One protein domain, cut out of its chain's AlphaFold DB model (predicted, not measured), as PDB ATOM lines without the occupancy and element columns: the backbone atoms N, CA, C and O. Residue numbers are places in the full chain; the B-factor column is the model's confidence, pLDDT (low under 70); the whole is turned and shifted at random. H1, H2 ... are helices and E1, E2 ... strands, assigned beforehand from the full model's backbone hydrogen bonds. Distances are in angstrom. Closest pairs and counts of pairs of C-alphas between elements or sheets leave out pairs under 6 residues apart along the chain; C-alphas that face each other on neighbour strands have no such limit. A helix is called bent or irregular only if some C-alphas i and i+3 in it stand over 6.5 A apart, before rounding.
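This is residues 32 to 92 and 122 to 165 of the 246 residues of an uncharacterized protein of Candidatus Rokubacteria bacterium (UniProt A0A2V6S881). This domain has little regular structure: short helices and loops gather round H2 and H5, with the hairpin E1 and E2, antiparallel, far out at one end. Printed are 105 residues, of which 41 are in named elements, ordered H1 H2 E1 E2 H3 H4 H5; of these 41, helices hold 35 and strands 6, and the class is mostly helix. It is compact, radius of gyration 14.1 A, spanning 45 by 34 by 25 A.

Find C-alpha 78 at (142.686, 211.564, 206.380), where E1, residues 78 to 80, begins; E2 is 83 to 85. H5, 152 to 165, runs 21.3 A to (148.478, 218.252, 215.394), irregular: C-alphas 161 and 164 are 7.1 A apart. Look for H1 at 35 to 41, H2 at 54 to 58, H3 at 122 to 126, H4 at 137 to 140.

Across E1 and E2, N 78 and O 85, 3.0 A apart, are within hydrogen-bond range. H1 touches H2, closest C-alphas Val 41 and Val 58, 5.6 A. In H5, 7 of 10 O i to N i+4 pairs are within range.

Residues 93 to 121 are cut out, a 20.2 A gap between C-alphas; residue 92 is under pLDDT 70.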
ATOM      1  N   GLU A  32     142.799 234.646 195.728       90.50
ATOM      2  CA  GLU A  32     143.834 234.814 196.729       90.50
ATOM      3  C   GLU A  32     143.226 234.646 198.130       90.50
ATOM      4  O   GLU A  32     142.276 233.894 198.353       90.50
ATOM      5  N   SER A  33     143.830 235.276 199.135       87.81
ATOM      6  CA  SER A  33     143.474 235.030 200.531       87.81
ATOM      7  C   SER A  33     142.183 235.714 200.996       87.81
ATOM      8  O   SER A  33     141.644 235.310 202.027       87.81
ATOM      9  N   GLU A  34     141.681 236.733 200.290       90.81
ATOM     10  CA  GLU A  34     140.566 237.569 200.765       90.81
ATOM     11  C   GLU A  34     139.212 237.210 200.151       90.81
ATOM     12  O   GLU A  34     138.183 237.337 200.827       90.81
ATOM     13  N   GLU A  35     139.184 236.719 198.912       94.25
ATOM     14  CA  GLU A  35     137.965 236.282 198.236       94.25
ATOM     15  C   GLU A  35     137.281 235.144 199.010       94.25
ATOM     16  O   GLU A  35     136.112 235.313 199.371       94.25
ATOM     17  N   PRO A  36     137.969 234.049 199.408       94.94
ATOM     18  CA  PRO A  36     137.333 232.955 200.144       94.94
ATOM     19  C   PRO A  36     136.787 233.393 201.509       94.94
ATOM     20  O   PRO A  36     135.709 232.964 201.919       94.94
ATOM     21  N   LYS A  37     137.503 234.285 202.213       93.94
ATOM     22  CA  LYS A  37     137.044 234.848 203.494       93.94
ATOM     23  C   LYS A  37     135.775 235.670 203.306       93.94
ATOM     24  O   LYS A  37     134.866 235.572 204.124       93.94
ATOM     25  N   THR A  38     135.713 236.456 202.230       94.75
ATOM     26  CA  THR A  38     134.533 237.253 201.882       94.75
ATOM     27  C   THR A  38     133.339 236.348 201.601       94.75
ATOM     28  O   THR A  38     132.295 236.535 202.219       94.75
ATOM     29  N   LEU A  39     133.510 235.320 200.766       96.69
ATOM     30  CA  LEU A  39     132.454 234.345 200.471       96.69
ATOM     31  C   LEU A  39     131.920 233.677 201.746       96.69
ATOM     32  O   LEU A  39     130.707 233.561 201.916       96.69
ATOM     33  N   LEU A  40     132.803 233.296 202.679       96.88
ATOM     34  CA  LEU A  40     132.389 232.711 203.957       96.88
ATOM     35  C   LEU A  40     131.531 233.690 204.765       96.88
ATOM     36  O   LEU A  40     130.423 233.348 205.170       96.88
ATOM     37  N   VAL A  41     132.018 234.912 205.008       95.94
ATOM     38  CA  VAL A  41     131.296 235.870 205.865       95.94
ATOM     39  C   VAL A  41     130.009 236.389 205.220       95.94
ATOM     40  O   VAL A  41     129.125 236.858 205.934       95.94
ATOM     41  N   LYS A  42     129.864 236.271 203.894       97.38
ATOM     42  CA  LYS A  42     128.610 236.517 203.163       97.38
ATOM     43  C   LYS A  42     127.671 235.308 203.112       97.38
ATOM     44  O   LYS A  42     126.543 235.451 202.656       97.38
ATOM     45  N   GLY A  43     128.080 234.159 203.656       96.38
ATOM     46  CA  GLY A  43     127.268 232.942 203.697       96.38
ATOM     47  C   GLY A  43     127.163 232.225 202.351       96.38
ATOM     48  O   GLY A  43     126.255 231.422 202.162       96.38
ATOM     49  N   GLU A  44     128.069 232.513 201.416       96.75
ATOM     50  CA  GLU A  44     128.075 231.944 200.063       96.75
ATOM     51  C   GLU A  44     128.769 230.578 200.008       96.75
ATOM     52  O   GLU A  44     128.506 229.781 199.110       96.75
ATOM     53  N   ILE A  45     129.627 230.284 200.990       96.31
ATOM     54  CA  ILE A  45     130.241 228.965 201.175       96.31
ATOM     55  C   ILE A  45     130.018 228.462 202.607       96.31
ATOM     56  O   ILE A  45     130.086 229.251 203.552       96.31
ATOM     57  N   PRO A  46     129.781 227.152 202.802       94.69
ATOM     58  CA  PRO A  46     129.506 226.587 204.124       94.69
ATOM     59  C   PRO A  46     130.774 226.252 204.920       94.69
ATOM     60  O   PRO A  46     130.705 226.041 206.128       94.69
ATOM     61  N   LEU A  47     131.925 226.157 204.250       94.62
ATOM     62  CA  LEU A  47     133.188 225.733 204.843       94.62
ATOM     63  C   LEU A  47     134.346 226.494 204.207       94.62
ATOM     64  O   LEU A  47     134.410 226.637 202.989       94.62
ATOM     65  N   LEU A  48     135.286 226.930 205.044       94.44
ATOM     66  CA  LEU A  48     136.539 227.533 204.614       94.44
ATOM     67  C   LEU A  48     137.694 226.973 205.443       94.44
ATOM     68  O   LEU A  48     137.723 227.121 206.663       94.44
ATOM     69  N   TYR A  49     138.679 226.394 204.761       91.12
ATOM     70  CA  TYR A  49     140.001 226.151 205.327       91.12
ATOM     71  C   TYR A  49     140.883 227.376 205.053       91.12
ATOM     72  O   TYR A  49     141.196 227.675 203.902       91.12
ATOM     73  N   SER A  50     141.232 228.136 206.094       89.62
ATOM     74  CA  SER A  50     142.037 229.356 205.967       89.62
ATOM     75  C   SER A  50     142.726 229.720 207.284       89.62
ATOM     76  O   SER A  50     142.580 229.041 208.299       89.62
ATOM     77  N   TRP A  51     143.464 230.827 207.257       88.81
ATOM     78  CA  TRP A  51     144.104 231.448 208.410       88.81
ATOM     79  C   TRP A  51     143.106 231.755 209.522       88.81
ATOM     80  O   TRP A  51     141.989 232.228 209.264       88.81
ATOM     81  N   THR A  52     143.543 231.577 210.768       89.81
ATOM     82  CA  THR A  52     142.701 231.774 211.954       89.81
ATOM     83  C   THR A  52     142.197 233.213 212.073       89.81
ATOM     84  O   THR A  52     141.079 233.422 212.530       89.81
ATOM     85  N   SER A  53     142.902 234.199 211.501       88.25
ATOM     86  CA  SER A  53     142.503 235.611 211.445       88.25
ATOM     87  C   SER A  53     141.074 235.823 210.934       88.25
ATOM     88  O   SER A  53     140.421 236.798 211.300       88.25
ATOM     89  N   THR A  54     140.572 234.881 210.130       91.44
ATOM     90  CA  THR A  54     139.197 234.843 209.626       91.44
ATOM     91  C   THR A  54     138.151 234.852 210.746       91.44
ATOM     92  O   THR A  54     137.105 235.472 210.577       91.44
ATOM     93  N   GLY A  55     138.422 234.252 211.912       93.00
ATOM     94  CA  GLY A  55     137.469 234.195 213.028       93.00
ATOM     95  C   GLY A  55     137.033 235.572 213.532       93.00
ATOM     96  O   GLY A  55     135.858 235.785 213.819       93.00
ATOM     97  N   LYS A  56     137.941 236.555 213.521       92.44
ATOM     98  CA  LYS A  56     137.614 237.949 213.870       92.44
ATOM     99  C   LYS A  56     136.678 238.596 212.858       92.44
ATOM    100  O   LYS A  56     135.769 239.328 213.238       92.44
ATOM    101  N   ARG A  57     136.887 238.303 211.572       91.94
ATOM    102  CA  ARG A  57     136.040 238.792 210.478       91.94
ATOM    103  C   ARG A  57     134.650 238.158 210.535       91.94
ATOM    104  O   ARG A  57     133.658 238.858 210.370       91.94
ATOM    105  N   VAL A  58     134.571 236.865 210.863       94.12
ATOM    106  CA  VAL A  58     133.310 236.145 211.116       94.12
ATOM    107  C   VAL A  58     132.509 236.789 212.250       94.12
ATOM    108  O   VAL A  58     131.294 236.913 212.122       94.12
ATOM    109  N   GLY A  59     133.176 237.232 213.320       92.81
ATOM    110  CA  GLY A  59     132.560 237.924 214.456       92.81
ATOM    111  C   GLY A  59     132.188 239.396 214.220       92.81
ATOM    112  O   GLY A  59     131.523 239.989 215.068       92.81
ATOM    113  N   ASN A  60     132.589 240.000 213.096       92.00
ATOM    114  CA  ASN A  60     132.320 241.406 212.795       92.00
ATOM    115  C   ASN A  60     130.957 241.585 212.101       92.00
ATOM    116  O   ASN A  60     130.829 241.346 210.901       92.00
ATOM    117  N   ALA A  61     129.951 242.087 212.825       93.00
ATOM    118  CA  ALA A  61     128.595 242.304 212.299       93.00
ATOM    119  C   ALA A  61     128.500 243.331 211.155       93.00
ATOM    120  O   ALA A  61     127.525 243.316 210.409       93.00
ATOM    121  N   ALA A  62     129.501 244.202 210.979       93.00
ATOM    122  CA  ALA A  62     129.548 245.114 209.835       93.00
ATOM    123  C   ALA A  62     129.922 244.402 208.520       93.00
ATOM    124  O   ALA A  62     129.643 244.908 207.434       93.00
ATOM    125  N   GLU A  63     130.553 243.229 208.601       92.25
ATOM    126  CA  GLU A  63     131.047 242.483 207.439       92.25
ATOM    127  C   GLU A  63     130.339 241.139 207.237       92.25
ATOM    128  O   GLU A  63     130.165 240.714 206.090       92.25
ATOM    129  N   SER A  64     129.928 240.493 208.331       95.69
ATOM    130  CA  SER A  64     129.513 239.094 208.389       95.69
ATOM    131  C   SER A  64     128.018 238.920 208.646       95.69
ATOM    132  O   SER A  64     127.472 239.448 209.613       95.69
ATOM    133  N   VAL A  65     127.358 238.111 207.812       97.62
ATOM    134  CA  VAL A  65     125.943 237.715 207.976       97.62
ATOM    135  C   VAL A  65     125.779 236.443 208.823       97.62
ATOM    136  O   VAL A  65     124.657 236.029 209.137       97.62
ATOM    137  N   ILE A  66     126.902 235.826 209.204       96.81
ATOM    138  CA  ILE A  66     126.983 234.559 209.947       96.81
ATOM    139  C   ILE A  66     127.493 234.735 211.386       96.81
ATOM    140  O   ILE A  66     127.899 233.762 212.022       96.81
ATOM    141  N   VAL A  67     127.472 235.959 211.924       96.88
ATOM    142  CA  VAL A  67     127.812 236.219 213.335       96.88
ATOM    143  C   VAL A  67     126.959 235.335 214.251       96.88
ATOM    144  O   VAL A  67     125.735 235.307 214.123       96.88
ATOM    145  N   GLY A  68     127.608 234.606 215.166       95.25
ATOM    146  CA  GLY A  68     126.948 233.678 216.096       95.25
ATOM    147  C   GLY A  68     126.357 232.422 215.443       95.25
ATOM    148  O   GLY A  68     125.565 231.720 216.067       95.25
ATOM    149  N   LYS A  69     126.681 232.158 214.169       96.06
ATOM    150  CA  LYS A  69     126.202 230.997 213.398       96.06
ATOM    151  C   LYS A  69     127.339 230.121 212.865       96.06
ATOM    152  O   LYS A  69     127.072 229.109 212.223       96.06
ATOM    153  N   ALA A  70     128.592 230.518 213.084       94.25
ATOM    154  CA  ALA A  70     129.765 229.815 212.585       94.25
ATOM    155  C   ALA A  70     130.300 228.800 213.603       94.25
ATOM    156  O   ALA A  70     130.301 229.045 214.808       94.25
ATOM    157  N   GLY A  71     130.802 227.673 213.100       94.88
ATOM    158  CA  GLY A  71     131.611 226.734 213.872       94.88
ATOM    159  C   GLY A  71     133.103 226.957 213.629       94.88
ATOM    160  O   GLY A  71     133.508 227.338 212.531       94.88
ATOM    161  N   PHE A  72     133.920 226.668 214.640       95.56
ATOM    162  CA  PHE A  72     135.380 226.646 214.543       95.56
ATOM    163  C   PHE A  72     135.876 225.265 214.958       95.56
ATOM    164  O   PHE A  72     135.380 224.700 215.932       95.56
ATOM    165  N   GLY A  73     136.833 224.706 214.224       93.62
ATOM    166  CA  GLY A  73     137.303 223.353 214.487       93.62
ATOM    167  C   GLY A  73     138.590 223.006 213.760       93.62
ATOM    168  O   GLY A  73     139.134 223.800 212.992       93.62
ATOM    169  N   LEU A  74     139.067 221.795 214.033       91.31
ATOM    170  CA  LEU A  74     140.251 221.234 213.401       91.31
ATOM    171  C   LEU A  74     140.002 220.996 211.909       91.31
ATOM    172  O   LEU A  74     138.891 220.656 211.497       91.31
ATOM    173  N   VAL A  75     141.051 221.139 211.100       89.69
ATOM    174  CA  VAL A  75     140.979 220.818 209.669       89.69
ATOM    175  C   VAL A  75     140.586 219.351 209.470       89.69
ATOM    176  O   VAL A  75     141.002 218.510 210.278       89.69
ATOM    177  N   PRO A  76     139.843 219.008 208.403       90.06
ATOM    178  CA  PRO A  76     139.569 217.616 208.068       90.06
ATOM    179  C   PRO A  76     140.855 216.782 208.004       90.06
ATOM    180  O   PRO A  76     141.887 217.237 207.510       90.06
ATOM    181  N   GLY A  77     140.790 215.570 208.551       90.06
ATOM    182  CA  GLY A  77     141.888 214.608 208.528       90.06
ATOM    183  C   GLY A  77     141.736 213.584 207.408       90.06
ATOM    184  O   GLY A  77     140.721 213.545 206.714       90.06
ATOM    185  N   ALA A  78     142.736 212.719 207.269       88.69
ATOM    186  CA  ALA A  78     142.686 211.564 206.380       88.69
ATOM    187  C   ALA A  78     142.563 210.273 207.195       88.69
ATOM    188  O   ALA A  78     143.207 210.134 208.235       88.69
ATOM    189  N   GLU A  79     141.768 209.317 206.715       88.38
ATOM    190  CA  GLU A  79     141.752 207.973 207.293       88.38
ATOM    191  C   GLU A  79     143.010 207.198 206.880       88.38
ATOM    192  O   GLU A  79     143.299 207.051 205.685       88.38
ATOM    193  N   ILE A  80     143.746 206.707 207.878       86.62
ATOM    194  CA  ILE A  80     144.941 205.872 207.746       86.62
ATOM    195  C   ILE A  80     144.804 204.719 208.741       86.62
ATOM    196  O   ILE A  80     144.676 204.949 209.944       86.62
ATOM    197  N   ASP A  81     144.817 203.478 208.246       87.88
ATOM    198  CA  ASP A  81     144.662 202.259 209.056       87.88
ATOM    199  C   ASP A  81     143.433 202.314 210.007       87.88
ATOM    200  O   ASP A  81     143.515 201.934 211.176       87.88
ATOM    201  N   GLY A  82     142.293 202.832 209.524       88.75
ATOM    202  CA  GLY A  82     141.040 202.943 210.287       88.75
ATOM    203  C   GLY A  82     141.005 204.063 211.337       88.75
ATOM    204  O   GLY A  82     140.087 204.110 212.154       88.75
ATOM    205  N   LYS A  83     141.997 204.963 211.348       90.38
ATOM    206  CA  LYS A  83     142.046 206.134 212.235       90.38
ATOM    207  C   LYS A  83     142.070 207.422 211.426       90.38
ATOM    208  O   LYS A  83     142.813 207.530 210.455       90.38
ATOM    209  N   ILE A  84     141.304 208.420 211.861       91.00
ATOM    210  CA  ILE A  84     141.379 209.768 211.292       91.00
ATOM    211  C   ILE A  84     142.611 210.472 211.850       91.00
ATOM    212  O   ILE A  84     142.757 210.634 213.060       91.00
ATOM    213  N   ILE A  85     143.494 210.883 210.948       89.06
ATOM    214  CA  ILE A  85     144.726 211.596 211.251       89.06
ATOM    215  C   ILE A  85     144.593 213.031 210.748       89.06
ATOM    216  O   ILE A  85     144.535 213.281 209.542       89.06
ATOM    217  N   ASN A  86     144.575 213.988 211.672       90.50
ATOM    218  CA  ASN A  86     144.589 215.414 211.363       90.50
ATOM    219  C   ASN A  86     146.034 215.926 211.334       90.50
ATOM    220  O   ASN A  86     146.818 215.655 212.242       90.50
ATOM    221  N   ARG A  87     146.384 216.672 210.286       88.12
ATOM    222  CA  ARG A  87     147.708 217.291 210.110       88.12
ATOM    223  C   ARG A  87     147.550 218.731 209.597       88.12
ATOM    224  O   ARG A  87     147.914 218.998 208.454       88.12
ATOM    225  N   PRO A  88     146.946 219.649 210.375       88.56
ATOM    226  CA  PRO A  88     146.917 221.061 210.006       88.56
ATOM    227  C   PRO A  88     148.329 221.577 209.733       88.56
ATOM    228  O   PRO A  88     149.250 221.345 210.519       88.56
ATOM    229  N   ALA A  89     148.499 222.284 208.620       86.75
ATOM    230  CA  ALA A  89     149.765 222.931 208.320       86.75
ATOM    231  C   ALA A  89     149.994 224.101 209.292       86.75
ATOM    232  O   ALA A  89     149.089 224.902 209.528       86.75
ATOM    233  N   ILE A  90     151.212 224.222 209.825       82.75
ATOM    234  CA  ILE A  90     151.705 225.465 210.425       82.75
ATOM    235  C   ILE A  90     152.707 226.106 209.471       82.75
ATOM    236  O   ILE A  90     153.881 225.754 209.381       82.75
ATOM    237  N   THR A  91     152.219 227.098 208.754       74.44
ATOM    238  CA  THR A  91     153.042 228.000 207.956       74.44
ATOM    239  C   THR A  91     153.909 228.883 208.864       74.44
ATOM    240  O   THR A  91     153.455 229.260 209.954       74.44
ATOM    241  N   PRO A  92     155.112 229.298 208.433       68.75
ATOM    242  CA  PRO A  92     155.922 230.244 209.192       68.75
ATOM    243  C   PRO A  92     155.149 231.553 209.411       68.75
ATOM    244  O   PRO A  92     154.727 232.215 208.463       68.75
ATOM    245  N   LEU A 122     147.949 242.120 222.626       97.44
ATOM    246  CA  LEU A 122     146.530 241.800 222.773       97.44
ATOM    247  C   LEU A 122     145.651 242.728 221.923       97.44
ATOM    248  O   LEU A 122     144.784 242.240 221.201       97.44
ATOM    249  N   LYS A 123     145.903 244.045 221.943       96.12
ATOM    250  CA  LYS A 123     145.176 245.007 221.090       96.12
ATOM    251  C   LYS A 123     145.335 244.669 219.610       96.12
ATOM    252  O   LYS A 123     144.352 244.685 218.877       96.12
ATOM    253  N   ILE A 124     146.554 244.319 219.190       94.88
ATOM    254  CA  ILE A 124     146.844 243.939 217.802       94.88
ATOM    255  C   ILE A 124     146.034 242.707 217.411       94.88
ATOM    256  O   ILE A 124     145.325 242.746 216.411       94.88
ATOM    257  N   VAL A 125     146.115 241.615 218.179       94.88
ATOM    258  CA  VAL A 125     145.428 240.370 217.802       94.88
ATOM    259  C   VAL A 125     143.918 240.488 217.900       94.88
ATOM    260  O   VAL A 125     143.252 239.790 217.152       94.88
ATOM    261  N   MET A 126     143.374 241.355 218.756       94.19
ATOM    262  CA  MET A 126     141.930 241.568 218.872       94.19
ATOM    263  C   MET A 126     141.343 242.436 217.757       94.19
ATOM    264  O   MET A 126     140.166 242.286 217.440       94.19
ATOM    265  N   ASP A 127     142.130 243.334 217.161       90.69
ATOM    266  CA  ASP A 127     141.640 244.230 216.115       90.69
ATOM    267  C   ASP A 127     141.302 243.433 214.831       90.69
ATOM    268  O   ASP A 127     142.186 242.771 214.267       90.69
ATOM    269  N   PRO A 128     140.042 243.464 214.345       83.69
ATOM    270  CA  PRO A 128     139.641 242.774 213.118       83.69
ATOM    271  C   PRO A 128     140.297 243.356 211.861       83.69
ATOM    272  O   PRO A 128     140.396 242.657 210.856       83.69
ATOM    273  N   LYS A 129     140.795 244.601 211.905       84.50
ATOM    274  CA  LYS A 129     141.561 245.204 210.803       84.50
ATOM    275  C   LYS A 129     142.948 244.590 210.665       84.50
ATOM    276  O   LYS A 129     143.576 244.727 209.618       84.50
ATOM    277  N   THR A 130     143.451 243.933 211.710       87.94
ATOM    278  CA  THR A 130     144.711 243.206 211.621       87.94
ATOM    279  C   THR A 130     144.454 241.773 211.182       87.94
ATOM    280  O   THR A 130     143.584 241.064 211.685       87.94
ATOM    281  N   ILE A 131     145.319 241.294 210.301       86.06
ATOM    282  CA  ILE A 131     145.372 239.894 209.869       86.06
ATOM    283  C   ILE A 131     146.241 239.040 210.805       86.06
ATOM    284  O   ILE A 131     146.827 238.044 210.383       86.06
ATOM    285  N   MET A 132     146.417 239.483 212.055       90.62
ATOM    286  CA  MET A 132     147.291 238.835 213.025       90.62
ATOM    287  C   MET A 132     146.537 237.830 213.893       90.62
ATOM    288  O   MET A 132     145.480 238.150 214.441       90.62
ATOM    289  N   ASP A 133     147.135 236.655 214.050       90.81
ATOM    290  CA  ASP A 133     146.633 235.551 214.865       90.81
ATOM    291  C   ASP A 133     147.132 235.630 216.315       90.81
ATOM    292  O   ASP A 133     148.161 236.251 216.580       90.81
ATOM    293  N   PRO A 134     146.464 234.990 217.284       92.94
ATOM    294  CA  PRO A 134     146.988 234.886 218.641       92.94
ATOM    295  C   PRO A 134     148.328 234.127 218.674       92.94
ATOM    296  O   PRO A 134     148.376 232.936 218.397       92.94
ATOM    297  N   TRP A 135     149.417 234.796 219.073       90.25
ATOM    298  CA  TRP A 135     150.749 234.171 219.209       90.25
ATOM    299  C   TRP A 135     151.240 234.006 220.663       90.25
ATOM    300  O   TRP A 135     152.401 233.675 220.897       90.25
ATOM    301  N   ARG A 136     150.388 234.269 221.664       92.31
ATOM    302  CA  ARG A 136     150.703 234.116 223.099       92.31
ATOM    303  C   ARG A 136     149.585 233.369 223.814       92.31
ATOM    304  O   ARG A 136     148.415 233.627 223.545       92.31
ATOM    305  N   LEU A 137     149.936 232.562 224.819       93.56
ATOM    306  CA  LEU A 137     148.946 231.942 225.711       93.56
ATOM    307  C   LEU A 137     148.061 232.992 226.401       93.56
ATOM    308  O   LEU A 137     146.852 232.807 226.504       93.56
ATOM    309  N   SER A 138     148.628 234.141 226.788       96.12
ATOM    310  CA  SER A 138     147.858 235.249 227.373       96.12
ATOM    311  C   SER A 138     146.782 235.805 226.433       96.12
ATOM    312  O   SER A 138     145.760 236.286 226.911       96.12
ATOM    313  N   HIS A 139     146.960 235.708 225.110       97.19
ATOM    314  CA  HIS A 139     145.921 236.085 224.152       97.19
ATOM    315  C   HIS A 139     144.768 235.077 224.168       97.19
ATOM    316  O   HIS A 139     143.617 235.478 224.311       97.19
ATOM    317  N   LEU A 140     145.082 233.776 224.091       96.56
ATOM    318  CA  LEU A 140     144.092 232.685 224.099       96.56
ATOM    319  C   LEU A 140     143.274 232.644 225.401       96.56
ATOM    320  O   LEU A 140     142.120 232.215 225.419       96.56
ATOM    321  N   ARG A 141     143.882 233.089 226.504       96.38
ATOM    322  CA  ARG A 141     143.284 233.129 227.846       96.38
ATOM    323  C   ARG A 141     142.658 234.470 228.216       96.38
ATOM    324  O   ARG A 141     142.042 234.558 229.273       96.38
ATOM    325  N   SER A 142     142.795 235.503 227.384       97.94
ATOM    326  CA  SER A 142     142.307 236.848 227.701       97.94
ATOM    327  C   SER A 142     140.783 236.861 227.878       97.94
ATOM    328  O   SER A 142     140.064 236.592 226.912       97.94
ATOM    329  N   PRO A 143     140.253 237.236 229.060       97.75
ATOM    330  CA  PRO A 143     138.807 237.321 229.271       97.75
ATOM    331  C   PRO A 143     138.123 238.323 228.337       97.75
ATOM    332  O   PRO A 143     136.964 238.133 227.980       97.75
ATOM    333  N   ILE A 144     138.839 239.382 227.943       97.69
ATOM    334  CA  ILE A 144     138.320 240.404 227.030       97.69
ATOM    335  C   ILE A 144     138.260 239.839 225.607       97.69
ATOM    336  O   ILE A 144     137.237 239.982 224.947       97.69
ATOM    337  N   PHE A 145     139.301 239.136 225.145       97.25
ATOM    338  CA  PHE A 145     139.286 238.550 223.800       97.25
ATOM    339  C   PHE A 145     138.233 237.444 223.681       97.25
ATOM    340  O   PHE A 145     137.441 237.440 222.745       97.25
ATOM    341  N   ARG A 146     138.130 236.571 224.686       97.62
ATOM    342  CA  ARG A 146     137.121 235.500 224.732       97.62
ATOM    343  C   ARG A 146     135.670 236.005 224.714       97.62
ATOM    344  O   ARG A 146     134.767 235.213 224.488       97.62
ATOM    345  N   LYS A 147     135.440 237.303 224.940       96.88
ATOM    346  CA  LYS A 147     134.123 237.963 224.882       96.88
ATOM    347  C   LYS A 147     134.014 239.007 223.765       96.88
ATOM    348  O   LYS A 147     133.016 239.718 223.705       96.88
ATOM    349  N   ALA A 148     135.031 239.139 222.910       94.56
ATOM    350  CA  ALA A 148     135.124 240.233 221.943       94.56
ATOM    351  C   ALA A 148     134.047 240.169 220.848       94.56
ATOM    352  O   ALA A 148     133.659 241.200 220.307       94.56
ATOM    353  N   PHE A 149     133.574 238.967 220.528       93.94
ATOM    354  CA  PHE A 149     132.490 238.713 219.587       93.94
ATOM    355  C   PHE A 149     131.792 237.386 219.942       93.94
ATOM    356  O   PHE A 149     132.351 236.596 220.713       93.94
ATOM    357  N   PRO A 150     130.578 237.120 219.423       95.19
ATOM    358  CA  PRO A 150     129.904 235.838 219.628       95.19
ATOM    359  C   PRO A 150     130.785 234.655 219.210       95.19
ATOM    360  O   PRO A 150     131.313 234.653 218.103       95.19
ATOM    361  N   ASP A 151     130.935 233.661 220.089       95.12
ATOM    362  CA  ASP A 151     131.785 232.474 219.894       95.12
ATOM    363  C   ASP A 151     133.306 232.744 219.822       95.12
ATOM    364  O   ASP A 151     134.073 231.889 219.372       95.12
ATOM    365  N   ALA A 152     133.780 233.908 220.289       96.25
ATOM    366  CA  ALA A 152     135.215 234.212 220.350       96.25
ATOM    367  C   ALA A 152     136.004 233.229 221.231       96.25
ATOM    368  O   ALA A 152     137.146 232.894 220.924       96.25
ATOM    369  N   ASP A 153     135.403 232.748 222.315       97.12
ATOM    370  CA  ASP A 153     135.950 231.697 223.168       97.12
ATOM    371  C   ASP A 153     136.136 230.379 222.402       97.12
ATOM    372  O   ASP A 153     137.240 229.838 222.399       97.12
ATOM    373  N   LYS A 154     135.113 229.928 221.667       96.75
ATOM    374  CA  LYS A 154     135.171 228.721 220.825       96.75
ATOM    375  C   LYS A 154     136.201 228.850 219.707       96.75
ATOM    376  O   LYS A 154     136.913 227.894 219.420       96.75
ATOM    377  N   TYR A 155     136.303 230.030 219.093       96.06
ATOM    378  CA  TYR A 155     137.350 230.339 218.119       96.06
ATOM    379  C   TYR A 155     138.750 230.154 218.723       96.06
ATOM    380  O   TYR A 155     139.577 229.452 218.144       96.06
ATOM    381  N   LEU A 156     139.012 230.737 219.896       97.00
ATOM    382  CA  LEU A 156     140.311 230.622 220.568       97.00
ATOM    383  C   LEU A 156     140.603 229.187 221.033       97.00
ATOM    384  O   LEU A 156     141.746 228.741 220.930       97.00
ATOM    385  N   ASP A 157     139.585 228.458 221.488       96.31
ATOM    386  CA  ASP A 157     139.712 227.057 221.900       96.31
ATOM    387  C   ASP A 157     140.023 226.147 220.700       96.31
ATOM    388  O   ASP A 157     140.867 225.259 220.807       96.31
ATOM    389  N   ALA A 158     139.423 226.401 219.533       95.00
ATOM    390  CA  ALA A 158     139.715 225.662 218.306       95.00
ATOM    391  C   ALA A 158     141.159 225.868 217.816       95.00
ATOM    392  O   ALA A 158     141.785 224.915 217.349       95.00
ATOM    393  N   ILE A 159     141.709 227.084 217.948       94.12
ATOM    394  CA  ILE A 159     143.123 227.361 217.634       94.12
ATOM    395  C   ILE A 159     144.032 226.517 218.520       94.12
ATOM    396  O   ILE A 159     144.940 225.852 218.028       94.12
ATOM    397  N   GLU A 160     143.794 226.540 219.830       92.69
ATOM    398  CA  GLU A 160     144.639 225.818 220.774       92.69
ATOM    399  C   GLU A 160     144.521 224.302 220.617       92.69
ATOM    400  O   GLU A 160     145.529 223.597 220.656       92.69
ATOM    401  N   ALA A 161     143.309 223.799 220.370       91.88
ATOM    402  CA  ALA A 161     143.068 222.386 220.113       91.88
ATOM    403  C   ALA A 161     143.838 221.869 218.885       91.88
ATOM    404  O   ALA A 161     144.114 220.675 218.804       91.88
ATOM    405  N   ALA A 162     144.219 222.743 217.946       90.12
ATOM    406  CA  ALA A 162     145.024 222.363 216.792       90.12
ATOM    407  C   ALA A 162     146.511 222.152 217.120       90.12
ATOM    408  O   ALA A 162     147.172 221.417 216.388       90.12
ATOM    409  N   PHE A 163     147.040 222.748 218.198       87.56
ATOM    410  CA  PHE A 163     148.481 222.776 218.495       87.56
ATOM    411  C   PHE A 163     149.165 221.401 218.503       87.56
ATOM    412  O   PHE A 163     150.222 221.293 217.878       87.56
ATOM    413  N   PRO A 164     148.589 220.338 219.101       85.69
ATOM    414  CA  PRO A 164     149.216 219.014 219.104       85.69
ATOM    415  C   PRO A 164     149.330 218.363 217.717       85.69
ATOM    416  O   PRO A 164     150.075 217.401 217.548       85.69
ATOM    417  N   PHE A 165     148.584 218.856 216.724       86.62
ATOM    418  CA  PHE A 165     148.478 218.252 215.394       86.62
ATOM    419  C   PHE A 165     149.265 219.005 214.314       86.62
ATOM    420  O   PHE A 165     149.342 218.536 213.175       86.62
TER     421      PHE A 165